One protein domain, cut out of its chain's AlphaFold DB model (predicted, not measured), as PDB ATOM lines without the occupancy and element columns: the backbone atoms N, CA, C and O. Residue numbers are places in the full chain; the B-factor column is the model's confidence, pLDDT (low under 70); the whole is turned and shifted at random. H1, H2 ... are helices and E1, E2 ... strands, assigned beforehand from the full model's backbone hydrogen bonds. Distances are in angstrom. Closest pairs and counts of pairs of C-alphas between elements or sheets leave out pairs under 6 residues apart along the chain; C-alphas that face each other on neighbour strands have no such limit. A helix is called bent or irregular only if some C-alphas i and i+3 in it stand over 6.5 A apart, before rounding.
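This is residues 410 to 543 of the 1130 residues of the protein "Putative helicase" of Tetrabaena socialis (UniProt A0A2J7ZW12). A small sheet of three strands, E1, E2 and E3, makes one end of an elongated domain, and from it the long helix H3 runs to the other end, where H4 folds back beside it in a long helical hairpin. A shorter helical hairpin, H1 and H2, crosses H3, and H5 sits between H2 and the sheet. The printed part has 134 residues with five named helices and three named strands, in the order H1 H2 E1 E2 E3 H3 H4 H5; the sheet, E1 - E2 - E3, is antiparallel, and the class is mostly helix. The whole is compact, with a radius of gyration of the C-alphas of 16.4 A, and spans 55 by 31 by 21 A.

E1 (residues 445 to 449), E2 (454 to 459) and E3 (462 to 466) form a meander, each strand the antiparallel neighbour of the one before. N 448 and O 454 are 2.8 A apart, and N 457 and O 464 also 2.8 A, both within hydrogen-bond range. H3 (467 to 497) and H5 (525 to 538) are on the same face of the sheet, making two layers, helices on one face of a sheet. H3 only just stands up from the sheet, rising 42 degrees; its closest C-alphas to E2 are Ala 469 and Trp 455, 5.8 A. H5 runs across the strands, at 76 degrees to E1 on the local plane, and the closest C-alphas are Cys 536 and Cys 447, 5.7 A. H3 touches H4 (502 to 521) at a shallow tilt of 18 degrees, opposite ways, closest at the C-alphas of Ala 488 and Cys 512, 4.3 A. H5 touches H2 (430 to 441) at a steep tilt of 67 degrees, only just short of about perpendicular, closest at the C-alphas of Ile 531 and His 430, 5.2 A. H2 touches H1 (410 to 425) at a shallow tilt of 5 degrees, opposite ways, closest at the C-alphas of Asp 432 and Ser 425, 4.7 A. H1 and H5 are apart. Every O i to N i+4 pair is within hydrogen-bond range in H2 and H4; in H1 10 of 12 are, in H3 22 of 27, in H5 9 of 10.

H3, from C-alpha 467 at (-19.677, -5.912, -28.939), is 45.8 A long; it is irregular, C-alphas 468 and 471 being 8.6 A apart, with a kink of 32 degrees near residue 475. H4 is 29.1 A, H1 22.4 A, H5 20.0 A, H2 16.2 A and E2 16.5 A long; E1 and E3 are 12.4 A each. H1 begins with C-alpha 410 at (-14.182, -29.136, -46.097), and H5 ends with C-alpha 538 at (-28.156, -21.309, -30.261).

The two C-alphas farthest apart, Ser 500 and Lys 543, are 55.8 A apart. The printed part has no cut, and no link is long. Mean pLDDT of the printed part is 87.9; residues 498 to 500 are under 70.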
ATOM      1  N   TYR A 410     -13.493 -29.613 -47.291       84.25
ATOM      2  CA  TYR A 410     -14.182 -29.136 -46.097       84.25
ATOM      3  C   TYR A 410     -15.401 -28.285 -46.463       84.25
ATOM      4  O   TYR A 410     -16.491 -28.531 -45.943       84.25
ATOM      5  N   ARG A 411     -15.250 -27.326 -47.395       77.94
ATOM      6  CA  ARG A 411     -16.387 -26.536 -47.893       77.94
ATOM      7  C   ARG A 411     -17.467 -27.431 -48.482       77.94
ATOM      8  O   ARG A 411     -18.626 -27.168 -48.203       77.94
ATOM      9  N   ASP A 412     -17.124 -28.474 -49.232       80.50
ATOM     10  CA  ASP A 412     -18.116 -29.375 -49.836       80.50
ATOM     11  C   ASP A 412     -18.869 -30.209 -48.790       80.50
ATOM     12  O   ASP A 412     -20.100 -30.292 -48.836       80.50
ATOM     13  N   ILE A 413     -18.158 -30.766 -47.802       80.62
ATOM     14  CA  ILE A 413     -18.764 -31.515 -46.688       80.62
ATOM     15  C   ILE A 413     -19.744 -30.616 -45.934       80.62
ATOM     16  O   ILE A 413     -20.902 -30.991 -45.750       80.62
ATOM     17  N   VAL A 414     -19.307 -29.409 -45.561       75.44
ATOM     18  CA  VAL A 414     -20.150 -28.444 -44.847       75.44
ATOM     19  C   VAL A 414     -21.298 -27.954 -45.733       75.44
ATOM     20  O   VAL A 414     -22.417 -27.851 -45.251       75.44
ATOM     21  N   ARG A 415     -21.073 -27.703 -47.030       74.88
ATOM     22  CA  ARG A 415     -22.110 -27.246 -47.972       74.88
ATOM     23  C   ARG A 415     -23.209 -28.269 -48.198       74.88
ATOM     24  O   ARG A 415     -24.367 -27.876 -48.327       74.88
ATOM     25  N   SER A 416     -22.870 -29.557 -48.254       72.94
ATOM     26  CA  SER A 416     -23.871 -30.608 -48.430       72.94
ATOM     27  C   SER A 416     -24.883 -30.615 -47.278       72.94
ATOM     28  O   SER A 416     -26.079 -30.514 -47.534       72.94
ATOM     29  N   ASP A 417     -24.416 -30.576 -46.026       72.94
ATOM     30  CA  ASP A 417     -25.274 -30.492 -44.832       72.94
ATOM     31  C   ASP A 417     -25.972 -29.118 -44.745       72.94
ATOM     32  O   ASP A 417     -27.168 -29.009 -44.476       72.94
ATOM     33  N   LEU A 418     -25.258 -28.040 -45.096       81.19
ATOM     34  CA  LEU A 418     -25.793 -26.678 -45.130       81.19
ATOM     35  C   LEU A 418     -26.986 -26.535 -46.083       81.19
ATOM     36  O   LEU A 418     -27.938 -25.832 -45.743       81.19
ATOM     37  N   SER A 419     -26.971 -27.196 -47.246       80.62
ATOM     38  CA  SER A 419     -28.080 -27.134 -48.206       80.62
ATOM     39  C   SER A 419     -29.390 -27.692 -47.639       80.62
ATOM     40  O   SER A 419     -30.448 -27.103 -47.870       80.62
ATOM     41  N   ASP A 420     -29.325 -28.734 -46.807       81.81
ATOM     42  CA  ASP A 420     -30.497 -29.296 -46.132       81.81
ATOM     43  C   ASP A 420     -31.029 -28.346 -45.053       81.81
ATOM     44  O   ASP A 420     -32.243 -28.180 -44.889       81.81
ATOM     45  N   VAL A 421     -30.131 -27.686 -44.314       84.62
ATOM     46  CA  VAL A 421     -30.510 -26.690 -43.299       84.62
ATOM     47  C   VAL A 421     -31.115 -25.443 -43.958       84.62
ATOM     48  O   VAL A 421     -32.130 -24.937 -43.476       84.62
ATOM     49  N   ILE A 422     -30.564 -24.990 -45.089       88.25
ATOM     50  CA  ILE A 422     -31.122 -23.900 -45.905       88.25
ATOM     51  C   ILE A 422     -32.486 -24.298 -46.483       88.25
ATOM     52  O   ILE A 422     -33.420 -23.501 -46.455       88.25
ATOM     53  N   GLY A 423     -32.654 -25.536 -46.952       85.62
ATOM     54  CA  GLY A 423     -33.943 -26.034 -47.440       85.62
ATOM     55  C   GLY A 423     -35.042 -25.979 -46.372       85.62
ATOM     56  O   GLY A 423     -36.186 -25.628 -46.667       85.62
ATOM     57  N   LYS A 424     -34.694 -26.250 -45.107       87.44
ATOM     58  CA  LYS A 424     -35.622 -26.156 -43.966       87.44
ATOM     59  C   LYS A 424     -35.982 -24.709 -43.604       87.44
ATOM     60  O   LYS A 424     -37.085 -24.473 -43.123       87.44
ATOM     61  N   SER A 425     -35.113 -23.733 -43.879       91.88
ATOM     62  CA  SER A 425     -35.345 -22.319 -43.539       91.88
ATOM     63  C   SER A 425     -36.185 -21.544 -44.559       91.88
ATOM     64  O   SER A 425     -36.521 -20.380 -44.328       91.88
ATOM     65  N   VAL A 426     -36.590 -22.180 -45.663       90.06
ATOM     66  CA  VAL A 426     -37.371 -21.588 -46.769       90.06
ATOM     67  C   VAL A 426     -38.690 -20.955 -46.308       90.06
ATOM     68  O   VAL A 426     -39.182 -20.022 -46.944       90.06
ATOM     69  N   GLY A 427     -39.253 -21.417 -45.185       86.06
ATOM     70  CA  GLY A 427     -40.421 -20.802 -44.547       86.06
ATOM     71  C   GLY A 427     -40.183 -19.364 -44.058       86.06
ATOM     72  O   GLY A 427     -41.141 -18.642 -43.790       86.06
ATOM     73  N   GLY A 428     -38.925 -18.920 -43.972       86.44
ATOM     74  CA  GLY A 428     -38.539 -17.561 -43.597       86.44
ATOM     75  C   GLY A 428     -38.583 -17.279 -42.094       86.44
ATOM     76  O   GLY A 428     -38.466 -16.116 -41.702       86.44
ATOM     77  N   ALA A 429     -38.754 -18.307 -41.258       92.69
ATOM     78  CA  ALA A 429     -38.708 -18.180 -39.808       92.69
ATOM     79  C   ALA A 429     -37.291 -17.806 -39.342       92.69
ATOM     80  O   ALA A 429     -36.300 -18.381 -39.797       92.69
ATOM     81  N   HIS A 430     -37.187 -16.845 -38.419       95.00
ATOM     82  CA  HIS A 430     -35.887 -16.355 -37.944       95.00
ATOM     83  C   HIS A 430     -35.054 -17.458 -37.283       95.00
ATOM     84  O   HIS A 430     -33.850 -17.506 -37.514       95.00
ATOM     85  N   TYR A 431     -35.692 -18.359 -36.529       92.69
ATOM     86  CA  TYR A 431     -35.039 -19.491 -35.871       92.69
ATOM     87  C   TYR A 431     -34.354 -20.434 -36.870       92.69
ATOM     88  O   TYR A 431     -33.179 -20.756 -36.715       92.69
ATOM     89  N   ASP A 432     -35.038 -20.828 -37.949       90.81
ATOM     90  CA  ASP A 432     -34.454 -21.735 -38.943       90.81
ATOM     91  C   ASP A 432     -33.292 -21.085 -39.702       90.81
ATOM     92  O   ASP A 432     -32.290 -21.732 -40.003       90.81
ATOM     93  N   ILE A 433     -33.377 -19.778 -39.955       93.75
ATOM     94  CA  ILE A 433     -32.263 -19.021 -40.534       93.75
ATOM     95  C   ILE A 433     -31.116 -18.911 -39.522       93.75
ATOM     96  O   ILE A 433     -29.958 -19.074 -39.896       93.75
ATOM     97  N   ALA A 434     -31.406 -18.696 -38.239       93.69
ATOM     98  CA  ALA A 434     -30.402 -18.706 -37.180       93.69
ATOM     99  C   ALA A 434     -29.725 -20.079 -37.046       93.69
ATOM    100  O   ALA A 434     -28.523 -20.133 -36.802       93.69
ATOM    101  N   ARG A 435     -30.431 -21.187 -37.313       90.62
ATOM    102  CA  ARG A 435     -29.825 -22.526 -37.409       90.62
ATOM    103  C   ARG A 435     -28.843 -22.651 -38.572       90.62
ATOM    104  O   ARG A 435     -27.816 -23.298 -38.395       90.62
ATOM    105  N   VAL A 436     -29.102 -22.004 -39.712       90.56
ATOM    106  CA  VAL A 436     -28.124 -21.900 -40.816       90.56
ATOM    107  C   VAL A 436     -26.874 -21.150 -40.347       90.56
ATOM    108  O   VAL A 436     -25.758 -21.627 -40.530       90.56
ATOM    109  N   VAL A 437     -27.050 -20.011 -39.673       91.88
ATOM    110  CA  VAL A 437     -25.936 -19.205 -39.135       91.88
ATOM    111  C   VAL A 437     -25.127 -19.998 -38.105       91.88
ATOM    112  O   VAL A 437     -23.900 -20.025 -38.171       91.88
ATOM    113  N   HIS A 438     -25.809 -20.677 -37.184       90.69
ATOM    114  CA  HIS A 438     -25.199 -21.562 -36.200       90.69
ATOM    115  C   HIS A 438     -24.415 -22.687 -36.869       90.69
ATOM    116  O   HIS A 438     -23.255 -22.908 -36.535       90.69
ATOM    117  N   HIS A 439     -24.986 -23.339 -37.879       85.25
ATOM    118  CA  HIS A 439     -24.293 -24.382 -38.625       85.25
ATOM    119  C   HIS A 439     -22.976 -23.881 -39.245       85.25
ATOM    120  O   HIS A 439     -21.956 -24.560 -39.153       85.25
ATOM    121  N   MET A 440     -22.973 -22.669 -39.807       84.56
ATOM    122  CA  MET A 440     -21.784 -22.086 -40.435       84.56
ATOM    123  C   MET A 440     -20.711 -21.631 -39.435       84.56
ATOM    124  O   MET A 440     -19.530 -21.660 -39.773       84.56
ATOM    125  N   TYR A 441     -21.098 -21.180 -38.235       88.00
ATOM    126  CA  TYR A 441     -20.207 -20.387 -37.378       88.00
ATOM    127  C   TYR A 441     -20.091 -20.842 -35.916       88.00
ATOM    128  O   TYR A 441     -19.370 -20.199 -35.155       88.00
ATOM    129  N   ARG A 442     -20.738 -21.942 -35.500       85.50
ATOM    130  CA  ARG A 442     -20.773 -22.443 -34.100       85.50
ATOM    131  C   ARG A 442     -19.420 -22.668 -33.410       85.50
ATOM    132  O   ARG A 442     -19.392 -22.812 -32.196       85.50
ATOM    133  N   TYR A 443     -18.317 -22.722 -34.156       83.50
ATOM    134  CA  TYR A 443     -16.958 -22.871 -33.606       83.50
ATOM    135  C   TYR A 443     -16.118 -21.590 -33.675       83.50
ATOM    136  O   TYR A 443     -15.012 -21.559 -33.146       83.50
ATOM    137  N   GLU A 444     -16.625 -20.546 -34.332       87.81
ATOM    138  CA  GLU A 444     -15.981 -19.230 -34.430       87.81
ATOM    139  C   GLU A 444     -16.604 -18.222 -33.467       87.81
ATOM    140  O   GLU A 444     -15.949 -17.255 -33.103       87.81
ATOM    141  N   TYR A 445     -17.853 -18.423 -33.048       92.94
ATOM    142  CA  TYR A 445     -18.553 -17.501 -32.161       92.94
ATOM    143  C   TYR A 445     -19.113 -18.225 -30.951       92.94
ATOM    144  O   TYR A 445     -19.529 -19.376 -31.045       92.94
ATOM    145  N   VAL A 446     -19.173 -17.515 -29.829       93.94
ATOM    146  CA  VAL A 446     -19.836 -17.966 -28.605       93.94
ATOM    147  C   VAL A 446     -20.632 -16.812 -28.010       93.94
ATOM    148  O   VAL A 446     -20.136 -15.691 -27.898       93.94
ATOM    149  N   CYS A 447     -21.862 -17.097 -27.588       92.69
ATOM    150  CA  CYS A 447     -22.649 -16.221 -26.733       92.69
ATOM    151  C   CYS A 447     -22.406 -16.634 -25.273       92.69
ATOM    152  O   CYS A 447     -22.816 -17.707 -24.837       92.69
ATOM    153  N   ALA A 448     -21.717 -15.795 -24.504       89.81
ATOM    154  CA  ALA A 448     -21.381 -16.089 -23.110       89.81
ATOM    155  C   ALA A 448     -22.495 -15.688 -22.126       89.81
ATOM    156  O   ALA A 448     -22.529 -16.160 -20.992       89.81
ATOM    157  N   SER A 449     -23.410 -14.804 -22.538       86.06
ATOM    158  CA  SER A 449     -24.538 -14.365 -21.713       86.06
ATOM    159  C   SER A 449     -25.727 -13.978 -22.581       86.06
ATOM    160  O   SER A 449     -25.656 -12.999 -23.322       86.06
ATOM    161  N   ILE A 450     -26.849 -14.687 -22.427       85.19
ATOM    162  CA  ILE A 450     -28.110 -14.345 -23.107       85.19
ATOM    163  C   ILE A 450     -28.647 -13.006 -22.580       85.19
ATOM    164  O   ILE A 450     -29.035 -12.135 -23.360       85.19
ATOM    165  N   ARG A 451     -28.608 -12.811 -21.252       82.75
ATOM    166  CA  ARG A 451     -29.106 -11.603 -20.572       82.75
ATOM    167  C   ARG A 451     -28.378 -10.342 -21.033       82.75
ATOM    168  O   ARG A 451     -29.028  -9.350 -21.346       82.75
ATOM    169  N   ASN A 452     -27.048 -10.396 -21.083       80.69
ATOM    170  CA  ASN A 452     -26.209  -9.242 -21.415       80.69
ATOM    171  C   ASN A 452     -25.823  -9.186 -22.901       80.69
ATOM    172  O   ASN A 452     -25.189  -8.225 -23.322       80.69
ATOM    173  N   ARG A 453     -26.196 -10.203 -23.694       85.00
ATOM    174  CA  ARG A 453     -25.794 -10.379 -25.100       85.00
ATOM    175  C   ARG A 453     -24.278 -10.264 -25.289       85.00
ATOM    176  O   ARG A 453     -23.804  -9.585 -26.194       85.00
ATOM    177  N   THR A 454     -23.524 -10.921 -24.412       88.88
ATOM    178  CA  THR A 454     -22.057 -10.940 -24.449       88.88
ATOM    179  C   THR A 454     -21.587 -11.936 -25.503       88.88
ATOM    180  O   THR A 454     -21.876 -13.125 -25.376       88.88
ATOM    181  N   TRP A 455     -20.836 -11.475 -26.504       93.75
ATOM    182  CA  TRP A 455     -20.325 -12.313 -27.591       93.75
ATOM    183  C   TRP A 455     -18.801 -12.359 -27.621       93.75
ATOM    184  O   TRP A 455     -18.134 -11.365 -27.336       93.75
ATOM    185  N   TYR A 456     -18.275 -13.508 -28.032       95.06
ATOM    186  CA  TYR A 456     -16.863 -13.723 -28.316       95.06
ATOM    187  C   TYR A 456     -16.682 -14.301 -29.720       95.06
ATOM    188  O   TYR A 456     -17.502 -15.102 -30.169       95.06
ATOM    189  N   GLU A 457     -15.612 -13.892 -30.399       95.19
ATOM    190  CA  GLU A 457     -15.181 -14.393 -31.706       95.19
ATOM    191  C   GLU A 457     -13.782 -15.001 -31.590       95.19
ATOM    192  O   GLU A 457     -12.862 -14.345 -31.101       95.19
ATOM    193  N   PHE A 458     -13.611 -16.237 -32.048       93.19
ATOM    194  CA  PHE A 458     -12.312 -16.881 -32.147       93.19
ATOM    195  C   PHE A 458     -11.612 -16.457 -33.438       93.19
ATOM    196  O   PHE A 458     -12.078 -16.755 -34.540       93.19
ATOM    197  N   ARG A 459     -10.483 -15.768 -33.298       90.44
ATOM    198  CA  ARG A 459      -9.605 -15.337 -34.393       90.44
ATOM    199  C   ARG A 459      -8.204 -15.091 -33.849       90.44
ATOM    200  O   ARG A 459      -8.045 -14.929 -32.646       90.44
ATOM    201  N   ASP A 460      -7.198 -15.072 -34.719       90.12
ATOM    202  CA  ASP A 460      -5.816 -14.746 -34.330       90.12
ATOM    203  C   ASP A 460      -5.348 -15.567 -33.109       90.12
ATOM    204  O   ASP A 460      -4.780 -15.048 -32.147       90.12
ATOM    205  N   HIS A 461      -5.673 -16.866 -33.137       92.25
ATOM    206  CA  HIS A 461      -5.342 -17.868 -32.116       92.25
ATOM    207  C   HIS A 461      -6.019 -17.701 -30.742       92.25
ATOM    208  O   HIS A 461      -5.697 -18.460 -29.825       92.25
ATOM    209  N   ARG A 462      -6.976 -16.772 -30.577       94.88
ATOM    210  CA  ARG A 462      -7.647 -16.513 -29.289       94.88
ATOM    211  C   ARG A 462      -9.099 -16.035 -29.415       94.88
ATOM    212  O   ARG A 462      -9.602 -15.731 -30.493       94.88
ATOM    213  N   TRP A 463      -9.798 -15.968 -28.290       95.94
ATOM    214  CA  TRP A 463     -11.149 -15.425 -28.186       95.94
ATOM    215  C   TRP A 463     -11.117 -13.916 -27.953       95.94
ATOM    216  O   TRP A 463     -10.570 -13.434 -26.968       95.94
ATOM    217  N   HIS A 464     -11.773 -13.164 -28.829       94.12
ATOM    218  CA  HIS A 464     -11.934 -11.721 -28.719       94.12
ATOM    219  C   HIS A 464     -13.354 -11.376 -28.303       94.12
ATOM    220  O   HIS A 464     -14.311 -11.862 -28.901       94.12
ATOM    221  N   TYR A 465     -13.500 -10.484 -27.325       91.81
ATOM    222  CA  TYR A 465     -14.792  -9.872 -27.040       91.81
ATOM    223  C   TYR A 465     -15.306  -9.130 -28.286       91.81
ATOM    224  O   TYR A 465     -14.579  -8.347 -28.900       91.81
ATOM    225  N   SER A 466     -16.561  -9.373 -28.653       87.94
ATOM    226  CA  SER A 466     -17.234  -8.718 -29.769       87.94
ATOM    227  C   SER A 466     -18.486  -8.016 -29.262       87.94
ATOM    228  O   SER A 466     -19.490  -8.664 -28.968       87.94
ATOM    229  N   ASP A 467     -18.481  -6.686 -29.264       80.31
ATOM    230  CA  ASP A 467     -19.677  -5.912 -28.939       80.31
ATOM    231  C   ASP A 467     -20.817  -6.234 -29.924       80.31
ATOM    232  O   ASP A 467     -20.657  -6.190 -31.152       80.31
ATOM    233  N   SER A 468     -21.972  -6.608 -29.366       76.50
ATOM    234  CA  SER A 468     -23.236  -6.806 -30.080       76.50
ATOM    235  C   SER A 468     -23.157  -7.733 -31.306       76.50
ATOM    236  O   SER A 468     -23.909  -7.561 -32.270       76.50
ATOM    237  N   ALA A 469     -22.236  -8.707 -31.295       84.94
ATOM    238  CA  ALA A 469     -21.976  -9.619 -32.414       84.94
ATOM    239  C   ALA A 469     -21.751  -8.898 -33.764       84.94
ATOM    240  O   ALA A 469     -22.201  -9.365 -34.814       84.94
ATOM    241  N   CYS A 470     -21.095  -7.730 -33.758       86.44
ATOM    242  CA  CYS A 470     -20.950  -6.881 -34.945       86.44
ATOM    243  C   CYS A 470     -20.331  -7.615 -36.152       86.44
ATOM    244  O   CYS A 470     -20.815  -7.466 -37.280       86.44
ATOM    245  N   SER A 471     -19.302  -8.441 -35.942       90.19
ATOM    246  CA  SER A 471     -18.680  -9.235 -37.011       90.19
ATOM    247  C   SER A 471     -19.623 -10.312 -37.556       90.19
ATOM    248  O   SER A 471     -19.815 -10.388 -38.773       90.19
ATOM    249  N   LEU A 472     -20.323 -11.055 -36.692       91.31
ATOM    250  CA  LEU A 472     -21.342 -12.027 -37.108       91.31
ATOM    251  C   LEU A 472     -22.480 -11.353 -37.894       91.31
ATOM    252  O   LEU A 472     -22.899 -11.835 -38.947       91.31
ATOM    253  N   ARG A 473     -22.924 -10.172 -37.451       91.75
ATOM    254  CA  ARG A 473     -23.934  -9.355 -38.141       91.75
ATOM    255  C   ARG A 473     -23.488  -8.949 -39.549       91.75
ATOM    256  O   ARG A 473     -24.320  -8.905 -40.457       91.75
ATOM    257  N   LYS A 474     -22.202  -8.642 -39.753       91.06
ATOM    258  CA  LYS A 474     -21.638  -8.373 -41.089       91.06
ATOM    259  C   LYS A 474     -21.651  -9.636 -41.955       91.06
ATOM    260  O   LYS A 474     -22.046  -9.558 -43.119       91.06
ATOM    261  N   ARG A 475     -21.321 -10.802 -41.385       92.56
ATOM    262  CA  ARG A 475     -21.351 -12.098 -42.092       92.56
ATOM    263  C   ARG A 475     -22.749 -12.478 -42.582       92.56
ATOM    264  O   ARG A 475     -22.852 -13.028 -43.677       92.56
ATOM    265  N   LEU A 476     -23.816 -12.101 -41.864       92.88
ATOM    266  CA  LEU A 476     -25.202 -12.278 -42.338       92.88
ATOM    267  C   LEU A 476     -25.438 -11.621 -43.707       92.88
ATOM    268  O   LEU A 476     -26.023 -12.227 -44.601       92.88
ATOM    269  N   SER A 477     -24.963 -10.386 -43.887       92.56
ATOM    270  CA  SER A 477     -25.175  -9.615 -45.120       92.56
ATOM    271  C   SER A 477     -24.203  -9.963 -46.255       92.56
ATOM    272  O   SER A 477     -24.410  -9.491 -47.373       92.56
ATOM    273  N   ALA A 478     -23.167 -10.758 -45.976       91.88
ATOM    274  CA  ALA A 478     -22.125 -11.122 -46.932       91.88
ATOM    275  C   ALA A 478     -22.106 -12.633 -47.206       91.88
ATOM    276  O   ALA A 478     -22.628 -13.084 -48.222       91.88
ATOM    277  N   ALA A 479     -21.537 -13.419 -46.293       89.44
ATOM    278  CA  ALA A 479     -21.320 -14.847 -46.489       89.44
ATOM    279  C   ALA A 479     -22.626 -15.653 -46.442       89.44
ATOM    280  O   ALA A 479     -22.885 -16.430 -47.353       89.44
ATOM    281  N   VAL A 480     -23.494 -15.412 -45.451       91.19
ATOM    282  CA  VAL A 480     -24.789 -16.118 -45.367       91.19
ATOM    283  C   VAL A 480     -25.669 -15.739 -46.555       91.19
ATOM    284  O   VAL A 480     -26.233 -16.609 -47.206       91.19
ATOM    285  N   PHE A 481     -25.719 -14.447 -46.898       93.12
ATOM    286  CA  PHE A 481     -26.352 -13.967 -48.127       93.12
ATOM    287  C   PHE A 481     -25.882 -14.748 -49.367       93.12
ATOM    288  O   PHE A 481     -26.717 -15.232 -50.127       93.12
ATOM    289  N   SER A 482     -24.565 -14.904 -49.540       90.25
ATOM    290  CA  SER A 482     -23.980 -15.607 -50.684       90.25
ATOM    291  C   SER A 482     -24.430 -17.067 -50.774       90.25
ATOM    292  O   SER A 482     -24.744 -17.525 -51.868       90.25
ATOM    293  N   GLU A 483     -24.499 -17.790 -49.654       89.94
ATOM    294  CA  GLU A 483     -24.929 -19.196 -49.651       89.94
ATOM    295  C   GLU A 483     -26.414 -19.336 -50.041       89.94
ATOM    296  O   GLU A 483     -26.751 -20.156 -50.896       89.94
ATOM    297  N   TYR A 484     -27.305 -18.466 -49.540       92.06
ATOM    298  CA  TYR A 484     -28.707 -18.448 -49.992       92.06
ATOM    299  C   TYR A 484     -28.831 -18.129 -51.489       92.06
ATOM    300  O   TYR A 484     -29.634 -18.752 -52.187       92.06
ATOM    301  N   THR A 485     -28.037 -17.182 -52.002       90.31
ATOM    302  CA  THR A 485     -28.021 -16.848 -53.433       90.31
ATOM    303  C   THR A 485     -27.498 -18.009 -54.281       90.31
ATOM    304  O   THR A 485     -28.064 -18.288 -55.335       90.31
ATOM    305  N   GLN A 486     -26.471 -18.731 -53.828       88.44
ATOM    306  CA  GLN A 486     -25.958 -19.911 -54.532       88.44
ATOM    307  C   GLN A 486     -26.996 -21.039 -54.593       88.44
ATOM    308  O   GLN A 486     -27.225 -21.594 -55.669       88.44
ATOM    309  N   CYS A 487     -27.696 -21.327 -53.491       87.44
ATOM    310  CA  CYS A 487     -28.802 -22.288 -53.502       87.44
ATOM    311  C   CYS A 487     -29.944 -21.842 -54.432       87.44
ATOM    312  O   CYS A 487     -30.499 -22.662 -55.165       87.44
ATOM    313  N   ALA A 488     -30.275 -20.546 -54.458       89.69
ATOM    314  CA  ALA A 488     -31.283 -20.014 -55.375       89.69
ATOM    315  C   ALA A 488     -30.879 -20.212 -56.848       89.69
ATOM    316  O   ALA A 488     -31.687 -20.691 -57.644       89.69
ATOM    317  N   LEU A 489     -29.618 -19.926 -57.193       88.44
ATOM    318  CA  LEU A 489     -29.063 -20.145 -58.535       88.44
ATOM    319  C   LEU A 489     -29.087 -21.623 -58.940       88.44
ATOM    320  O   LEU A 489     -29.415 -21.939 -60.083       88.44
ATOM    321  N   PHE A 490     -28.797 -22.540 -58.014       87.06
ATOM    322  CA  PHE A 490     -28.884 -23.979 -58.267       87.06
ATOM    323  C   PHE A 490     -30.306 -24.410 -58.659       87.06
ATOM    324  O   PHE A 490     -30.500 -25.101 -59.663       87.06
ATOM    325  N   HIS A 491     -31.320 -23.951 -57.919       87.31
ATOM    326  CA  HIS A 491     -32.718 -24.218 -58.262       87.31
ATOM    327  C   HIS A 491     -33.151 -23.516 -59.553       87.31
ATOM    328  O   HIS A 491     -33.893 -24.101 -60.339       87.31
ATOM    329  N   GLN A 492     -32.651 -22.308 -59.825       88.38
ATOM    330  CA  GLN A 492     -32.889 -21.617 -61.093       88.38
ATOM    331  C   GLN A 492     -32.338 -22.418 -62.278       88.38
ATOM    332  O   GLN A 492     -33.046 -22.635 -63.257       88.38
ATOM    333  N   HIS A 493     -31.105 -22.918 -62.173       86.44
ATOM    334  CA  HIS A 493     -30.499 -23.748 -63.208       86.44
ATOM    335  C   HIS A 493     -31.300 -25.038 -63.436       86.44
ATOM    336  O   HIS A 493     -31.541 -25.408 -64.580       86.44
ATOM    337  N   ARG A 494     -31.784 -25.702 -62.376       85.06
ATOM    338  CA  ARG A 494     -32.650 -26.893 -62.506       85.06
ATOM    339  C   ARG A 494     -34.035 -26.586 -63.076       85.06
ATOM    340  O   ARG A 494     -34.599 -27.444 -63.741       85.06
ATOM    341  N   ALA A 495     -34.581 -25.395 -62.843       84.31
ATOM    342  CA  ALA A 495     -35.854 -24.987 -63.435       84.31
ATOM    343  C   ALA A 495     -35.737 -24.720 -64.945       84.31
ATOM    344  O   ALA A 495     -36.682 -24.989 -65.677       84.31
ATOM    345  N   VAL A 496     -34.589 -24.198 -65.396       81.88
ATOM    346  CA  VAL A 496     -34.346 -23.837 -66.806       81.88
ATOM    347  C   VAL A 496     -33.788 -25.013 -67.619       81.88
ATOM    348  O   VAL A 496     -34.178 -25.186 -68.769       81.88
ATOM    349  N   ASN A 497     -32.908 -25.829 -67.025       77.69
ATOM    350  CA  ASN A 497     -32.141 -26.877 -67.714       77.69
ATOM    351  C   ASN A 497     -32.453 -28.313 -67.236       77.69
ATOM    352  O   ASN A 497     -31.828 -29.255 -67.719       77.69
ATOM    353  N   GLY A 498     -33.335 -28.494 -66.245       65.44
ATOM    354  CA  GLY A 498     -33.725 -29.809 -65.711       65.44
ATOM    355  C   GLY A 498     -34.903 -30.454 -66.451       65.44
ATOM    356  O   GLY A 498     -35.450 -29.862 -67.380       65.44
ATOM    357  N   ASP A 499     -35.281 -31.665 -66.019       58.91
ATOM    358  CA  ASP A 499     -36.277 -32.549 -66.652       58.91
ATOM    359  C   ASP A 499     -37.527 -31.828 -67.192       58.91
ATOM    360  O   ASP A 499     -38.048 -30.887 -66.590       58.91
ATOM    361  N   SER A 500     -38.054 -32.319 -68.320       57.84
ATOM    362  CA  SER A 500     -39.188 -31.755 -69.079       57.84
ATOM    363  C   SER A 500     -40.553 -31.810 -68.368       57.84
ATOM    364  O   SER A 500     -41.595 -31.596 -68.986       57.84
ATOM    365  N   GLU A 501     -40.570 -32.098 -67.069       74.31
ATOM    366  CA  GLU A 501     -41.769 -32.198 -66.245       74.31
ATOM    367  C   GLU A 501     -42.136 -30.813 -65.673       74.31
ATOM    368  O   GLU A 501     -41.459 -30.270 -64.795       74.31
ATOM    369  N   GLN A 502     -43.227 -30.215 -66.173       75.75
ATOM    370  CA  GLN A 502     -43.668 -28.855 -65.810       75.75
ATOM    371  C   GLN A 502     -43.811 -28.629 -64.294       75.75
ATOM    372  O   GLN A 502     -43.515 -27.541 -63.793       75.75
ATOM    373  N   GLU A 503     -44.231 -29.646 -63.540       76.06
ATOM    374  CA  GLU A 503     -44.365 -29.551 -62.083       76.06
ATOM    375  C   GLU A 503     -43.013 -29.468 -61.361       76.06
ATOM    376  O   GLU A 503     -42.885 -28.772 -60.349       76.06
ATOM    377  N   ALA A 504     -41.974 -30.139 -61.866       78.19
ATOM    378  CA  ALA A 504     -40.626 -30.055 -61.311       78.19
ATOM    379  C   ALA A 504     -39.997 -28.677 -61.575       78.19
ATOM    380  O   ALA A 504     -39.383 -28.093 -60.677       78.19
ATOM    381  N   GLN A 505     -40.210 -28.113 -62.768       83.38
ATOM    382  CA  GLN A 505     -39.745 -26.765 -63.113       83.38
ATOM    383  C   GLN A 505     -40.420 -25.697 -62.246       83.38
ATOM    384  O   GLN A 505     -39.739 -24.849 -61.662       83.38
ATOM    385  N   LYS A 506     -41.749 -25.781 -62.074       85.75
ATOM    386  CA  LYS A 506     -42.512 -24.856 -61.221       85.75
ATOM    387  C   LYS A 506     -42.037 -24.891 -59.764       85.75
ATOM    388  O   LYS A 506     -41.775 -23.834 -59.192       85.75
ATOM    389  N   ARG A 507     -41.848 -26.084 -59.181       85.50
ATOM    390  CA  ARG A 507     -41.335 -26.245 -57.805       85.50
ATOM    391  C   ARG A 507     -39.946 -25.630 -57.622       85.50
ATOM    392  O   ARG A 507     -39.709 -24.935 -56.636       85.50
ATOM    393  N   ASN A 508     -39.034 -25.854 -58.570       87.06
ATOM    394  CA  ASN A 508     -37.686 -25.284 -58.514       87.06
ATOM    395  C   ASN A 508     -37.698 -23.752 -58.647       87.06
ATOM    396  O   ASN A 508     -36.987 -23.065 -57.913       87.06
ATOM    397  N   MET A 509     -38.548 -23.198 -59.516       88.94
ATOM    398  CA  MET A 509     -38.682 -21.747 -59.659       88.94
ATOM    399  C   MET A 509     -39.293 -21.095 -58.406       88.94
ATOM    400  O   MET A 509     -38.817 -20.055 -57.948       88.94
ATOM    401  N   GLU A 510     -40.302 -21.725 -57.793       89.88
ATOM    402  CA  GLU A 510     -40.868 -21.281 -56.512       89.88
ATOM    403  C   GLU A 510     -39.825 -21.294 -55.385       89.88
ATOM    404  O   GLU A 510     -39.764 -20.353 -54.591       89.88
ATOM    405  N   MET A 511     -38.978 -22.327 -55.332       89.19
ATOM    406  CA  MET A 511     -37.887 -22.427 -54.361       89.19
ATOM    407  C   MET A 511     -36.855 -21.306 -54.542       89.19
ATOM    408  O   MET A 511     -36.515 -20.619 -53.577       89.19
ATOM    409  N   CYS A 512     -36.416 -21.061 -55.782       91.69
ATOM    410  CA  CYS A 512     -35.499 -19.972 -56.125       91.69
ATOM    411  C   CYS A 512     -36.020 -18.608 -55.637       91.69
ATOM    412  O   CYS A 512     -35.303 -17.864 -54.963       91.69
ATOM    413  N   ASN A 513     -37.295 -18.306 -55.897       91.50
ATOM    414  CA  ASN A 513     -37.908 -17.043 -55.487       91.50
ATOM    415  C   ASN A 513     -37.938 -16.874 -53.959       91.50
ATOM    416  O   ASN A 513     -37.622 -15.794 -53.452       91.50
ATOM    417  N   LYS A 514     -38.277 -17.934 -53.213       93.75
ATOM    418  CA  LYS A 514     -38.295 -17.899 -51.740       93.75
ATOM    419  C   LYS A 514     -36.896 -17.687 -51.156       93.75
ATOM    420  O   LYS A 514     -36.730 -16.843 -50.275       93.75
ATOM    421  N   LEU A 515     -35.887 -18.391 -51.675       92.75
ATOM    422  CA  LEU A 515     -34.495 -18.251 -51.235       92.75
ATOM    423  C   LEU A 515     -33.944 -16.845 -51.515       92.75
ATOM    424  O   LEU A 515     -33.365 -16.228 -50.621       92.75
ATOM    425  N   ASN A 516     -34.202 -16.289 -52.705       92.62
ATOM    426  CA  ASN A 516     -33.821 -14.912 -53.033       92.62
ATOM    427  C   ASN A 516     -34.514 -13.885 -52.123       92.62
ATOM    428  O   ASN A 516     -33.880 -12.927 -51.676       92.62
ATOM    429  N   ALA A 517     -35.789 -14.094 -51.781       93.44
ATOM    430  CA  ALA A 517     -36.498 -13.222 -50.846       93.44
ATOM    431  C   ALA A 517     -35.848 -13.218 -49.449       93.44
ATOM    432  O   ALA A 517     -35.707 -12.153 -48.843       93.44
ATOM    433  N   ILE A 518     -35.412 -14.379 -48.945       94.12
ATOM    434  CA  ILE A 518     -34.659 -14.472 -47.683       94.12
ATOM    435  C   ILE A 518     -33.301 -13.773 -47.816       94.12
ATOM    436  O   ILE A 518     -32.958 -12.952 -46.963       94.12
ATOM    437  N   ALA A 519     -32.563 -14.024 -48.903       93.38
ATOM    438  CA  ALA A 519     -31.271 -13.395 -49.162       93.38
ATOM    439  C   ALA A 519     -31.372 -11.859 -49.114       93.38
ATOM    440  O   ALA A 519     -30.618 -11.197 -48.401       93.38
ATOM    441  N   HIS A 520     -32.367 -11.262 -49.774       92.12
ATOM    442  CA  HIS A 520     -32.580  -9.814 -49.700       92.12
ATOM    443  C   HIS A 520     -32.879  -9.322 -48.275       92.12
ATOM    444  O   HIS A 520     -32.328  -8.302 -47.850       92.12
ATOM    445  N   LYS A 521     -33.683 -10.060 -47.497       94.12
ATOM    446  CA  LYS A 521     -33.987  -9.707 -46.099       94.12
ATOM    447  C   LYS A 521     -32.746  -9.725 -45.200       94.12
ATOM    448  O   LYS A 521     -32.657  -8.869 -44.317       94.12
ATOM    449  N   LEU A 522     -31.752 -10.587 -45.453       94.12
ATOM    450  CA  LEU A 522     -30.475 -10.635 -44.706       94.12
ATOM    451  C   LEU A 522     -29.638  -9.343 -44.799       94.12
ATOM    452  O   LEU A 522     -28.696  -9.144 -44.023       94.12
ATOM    453  N   LYS A 523     -29.974  -8.428 -45.716       92.38
ATOM    454  CA  LYS A 523     -29.352  -7.097 -45.809       92.38
ATOM    455  C   LYS A 523     -30.071  -6.028 -44.979       92.38
ATOM    456  O   LYS A 523     -29.511  -4.959 -44.759       92.38
ATOM    457  N   THR A 524     -31.262  -6.316 -44.457       94.31
ATOM    458  CA  THR A 524     -32.064  -5.362 -43.671       94.31
ATOM    459  C   THR A 524     -31.742  -5.434 -42.174       94.31
ATOM    460  O   THR A 524     -31.456  -6.502 -41.635       94.31
ATOM    461  N   THR A 525     -31.775  -4.292 -41.479       92.06
ATOM    462  CA  THR A 525     -31.410  -4.181 -40.050       92.06
ATOM    463  C   THR A 525     -32.339  -4.994 -39.146       92.06
ATOM    464  O   THR A 525     -31.856  -5.879 -38.443       92.06
ATOM    465  N   ASN A 526     -33.656  -4.768 -39.219       93.19
ATOM    466  CA  ASN A 526     -34.628  -5.413 -38.322       93.19
ATOM    467  C   ASN A 526     -34.608  -6.944 -38.431       93.19
ATOM    468  O   ASN A 526     -34.744  -7.649 -37.433       93.19
ATOM    469  N   PHE A 527     -34.424  -7.473 -39.644       94.06
ATOM    470  CA  PHE A 527     -34.357  -8.916 -39.859       94.06
ATOM    471  C   PHE A 527     -33.093  -9.516 -39.232       94.06
ATOM    472  O   PHE A 527     -33.169 -10.529 -38.541       94.06
ATOM    473  N   LYS A 528     -31.944  -8.843 -39.392       93.12
ATOM    474  CA  LYS A 528     -30.695  -9.231 -38.723       93.12
ATOM    475  C   LYS A 528     -30.819  -9.191 -37.205       93.12
ATOM    476  O   LYS A 528     -30.334 -10.105 -36.554       93.12
ATOM    477  N   ASP A 529     -31.473  -8.175 -36.646       91.69
ATOM    478  CA  ASP A 529     -31.665  -8.065 -35.194       91.69
ATOM    479  C   ASP A 529     -32.418  -9.270 -34.633       91.69
ATOM    480  O   ASP A 529     -32.040  -9.802 -33.591       91.69
ATOM    481  N   ASN A 530     -33.460  -9.724 -35.329       94.25
ATOM    482  CA  ASN A 530     -34.225 -10.888 -34.898       94.25
ATOM    483  C   ASN A 530     -33.427 -12.187 -35.050       94.25
ATOM    484  O   ASN A 530     -33.427 -12.989 -34.126       94.25
ATOM    485  N   ILE A 531     -32.675 -12.364 -36.140       95.06
ATOM    486  CA  ILE A 531     -31.799 -13.538 -36.301       95.06
ATOM    487  C   ILE A 531     -30.717 -13.577 -35.216       95.06
ATOM    488  O   ILE A 531     -30.463 -14.636 -34.653       95.06
ATOM    489  N   ILE A 532     -30.090 -12.442 -34.890       93.12
ATOM    490  CA  ILE A 532     -29.062 -12.380 -33.840       93.12
ATOM    491  C   ILE A 532     -29.650 -12.720 -32.463       93.12
ATOM    492  O   ILE A 532     -28.971 -13.373 -31.678       93.12
ATOM    493  N   LYS A 533     -30.907 -12.345 -32.177       92.25
ATOM    494  CA  LYS A 533     -31.590 -12.757 -30.936       92.25
ATOM    495  C   LYS A 533     -31.740 -14.276 -30.846       92.25
ATOM    496  O   LYS A 533     -31.375 -14.833 -29.822       92.25
ATOM    497  N   GLU A 534     -32.195 -14.929 -31.914       94.50
ATOM    498  CA  GLU A 534     -32.278 -16.399 -31.974       94.50
ATOM    499  C   GLU A 534     -30.882 -17.041 -31.871       94.50
ATOM    500  O   GLU A 534     -30.680 -18.039 -31.182       94.50
ATOM    501  N   CYS A 535     -29.869 -16.431 -32.501       93.88
ATOM    502  CA  CYS A 535     -28.484 -16.888 -32.392       93.88
ATOM    503  C   CYS A 535     -27.955 -16.798 -30.953       93.88
ATOM    504  O   CYS A 535     -27.140 -17.632 -30.578       93.88
ATOM    505  N   CYS A 536     -28.398 -15.839 -30.129       91.50
ATOM    506  CA  CYS A 536     -27.956 -15.772 -28.733       91.50
ATOM    507  C   CYS A 536     -28.250 -17.069 -27.972       91.50
ATOM    508  O   CYS A 536     -27.443 -17.439 -27.127       91.50
ATOM    509  N   GLU A 537     -29.372 -17.734 -28.257       90.44
ATOM    510  CA  GLU A 537     -29.746 -19.003 -27.623       90.44
ATOM    511  C   GLU A 537     -28.972 -20.177 -28.229       90.44
ATOM    512  O   GLU A 537     -28.425 -20.998 -27.497       90.44
ATOM    513  N   LEU A 538     -28.854 -20.225 -29.560       90.81
ATOM    514  CA  LEU A 538     -28.156 -21.309 -30.261       90.81
ATOM    515  C   LEU A 538     -26.650 -21.348 -29.969       90.81
ATOM    516  O   LEU A 538     -26.074 -22.424 -29.862       90.81
ATOM    517  N   PHE A 539     -26.009 -20.185 -29.842       93.12
ATOM    518  CA  PHE A 539     -24.576 -20.060 -29.561       93.12
ATOM    519  C   PHE A 539     -24.265 -19.962 -28.062       93.12
ATOM    520  O   PHE A 539     -23.122 -19.672 -27.693       93.12
ATOM    521  N   TYR A 540     -25.266 -20.125 -27.192       91.19
ATOM    522  CA  TYR A 540     -25.068 -19.972 -25.760       91.19
ATOM    523  C   TYR A 540     -24.164 -21.076 -25.211       91.19
ATOM    524  O   TYR A 540     -24.491 -22.258 -25.287       91.19
ATOM    525  N   HIS A 541     -23.045 -20.683 -24.607       87.94
ATOM    526  CA  HIS A 541     -22.193 -21.595 -23.856       87.94
ATOM    527  C   HIS A 541     -22.217 -21.204 -22.376       87.94
ATOM    528  O   HIS A 541     -21.660 -20.183 -21.962       87.94
ATOM    529  N   GLU A 542     -22.804 -22.069 -21.549       85.69
ATOM    530  CA  GLU A 542     -22.893 -21.859 -20.104       85.69
ATOM    531  C   GLU A 542     -21.493 -21.746 -19.475       85.69
ATOM    532  O   GLU A 542     -20.587 -22.520 -19.799       85.69
ATOM    533  N   LYS A 543     -21.298 -20.774 -18.577       84.38
ATOM    534  CA  LYS A 543     -20.032 -20.562 -17.849       84.38
ATOM    535  C   LYS A 543     -18.806 -20.381 -18.760       84.38
ATOM    536  O   LYS A 543     -17.686 -20.713 -18.380       84.38
TER     537      LYS A 543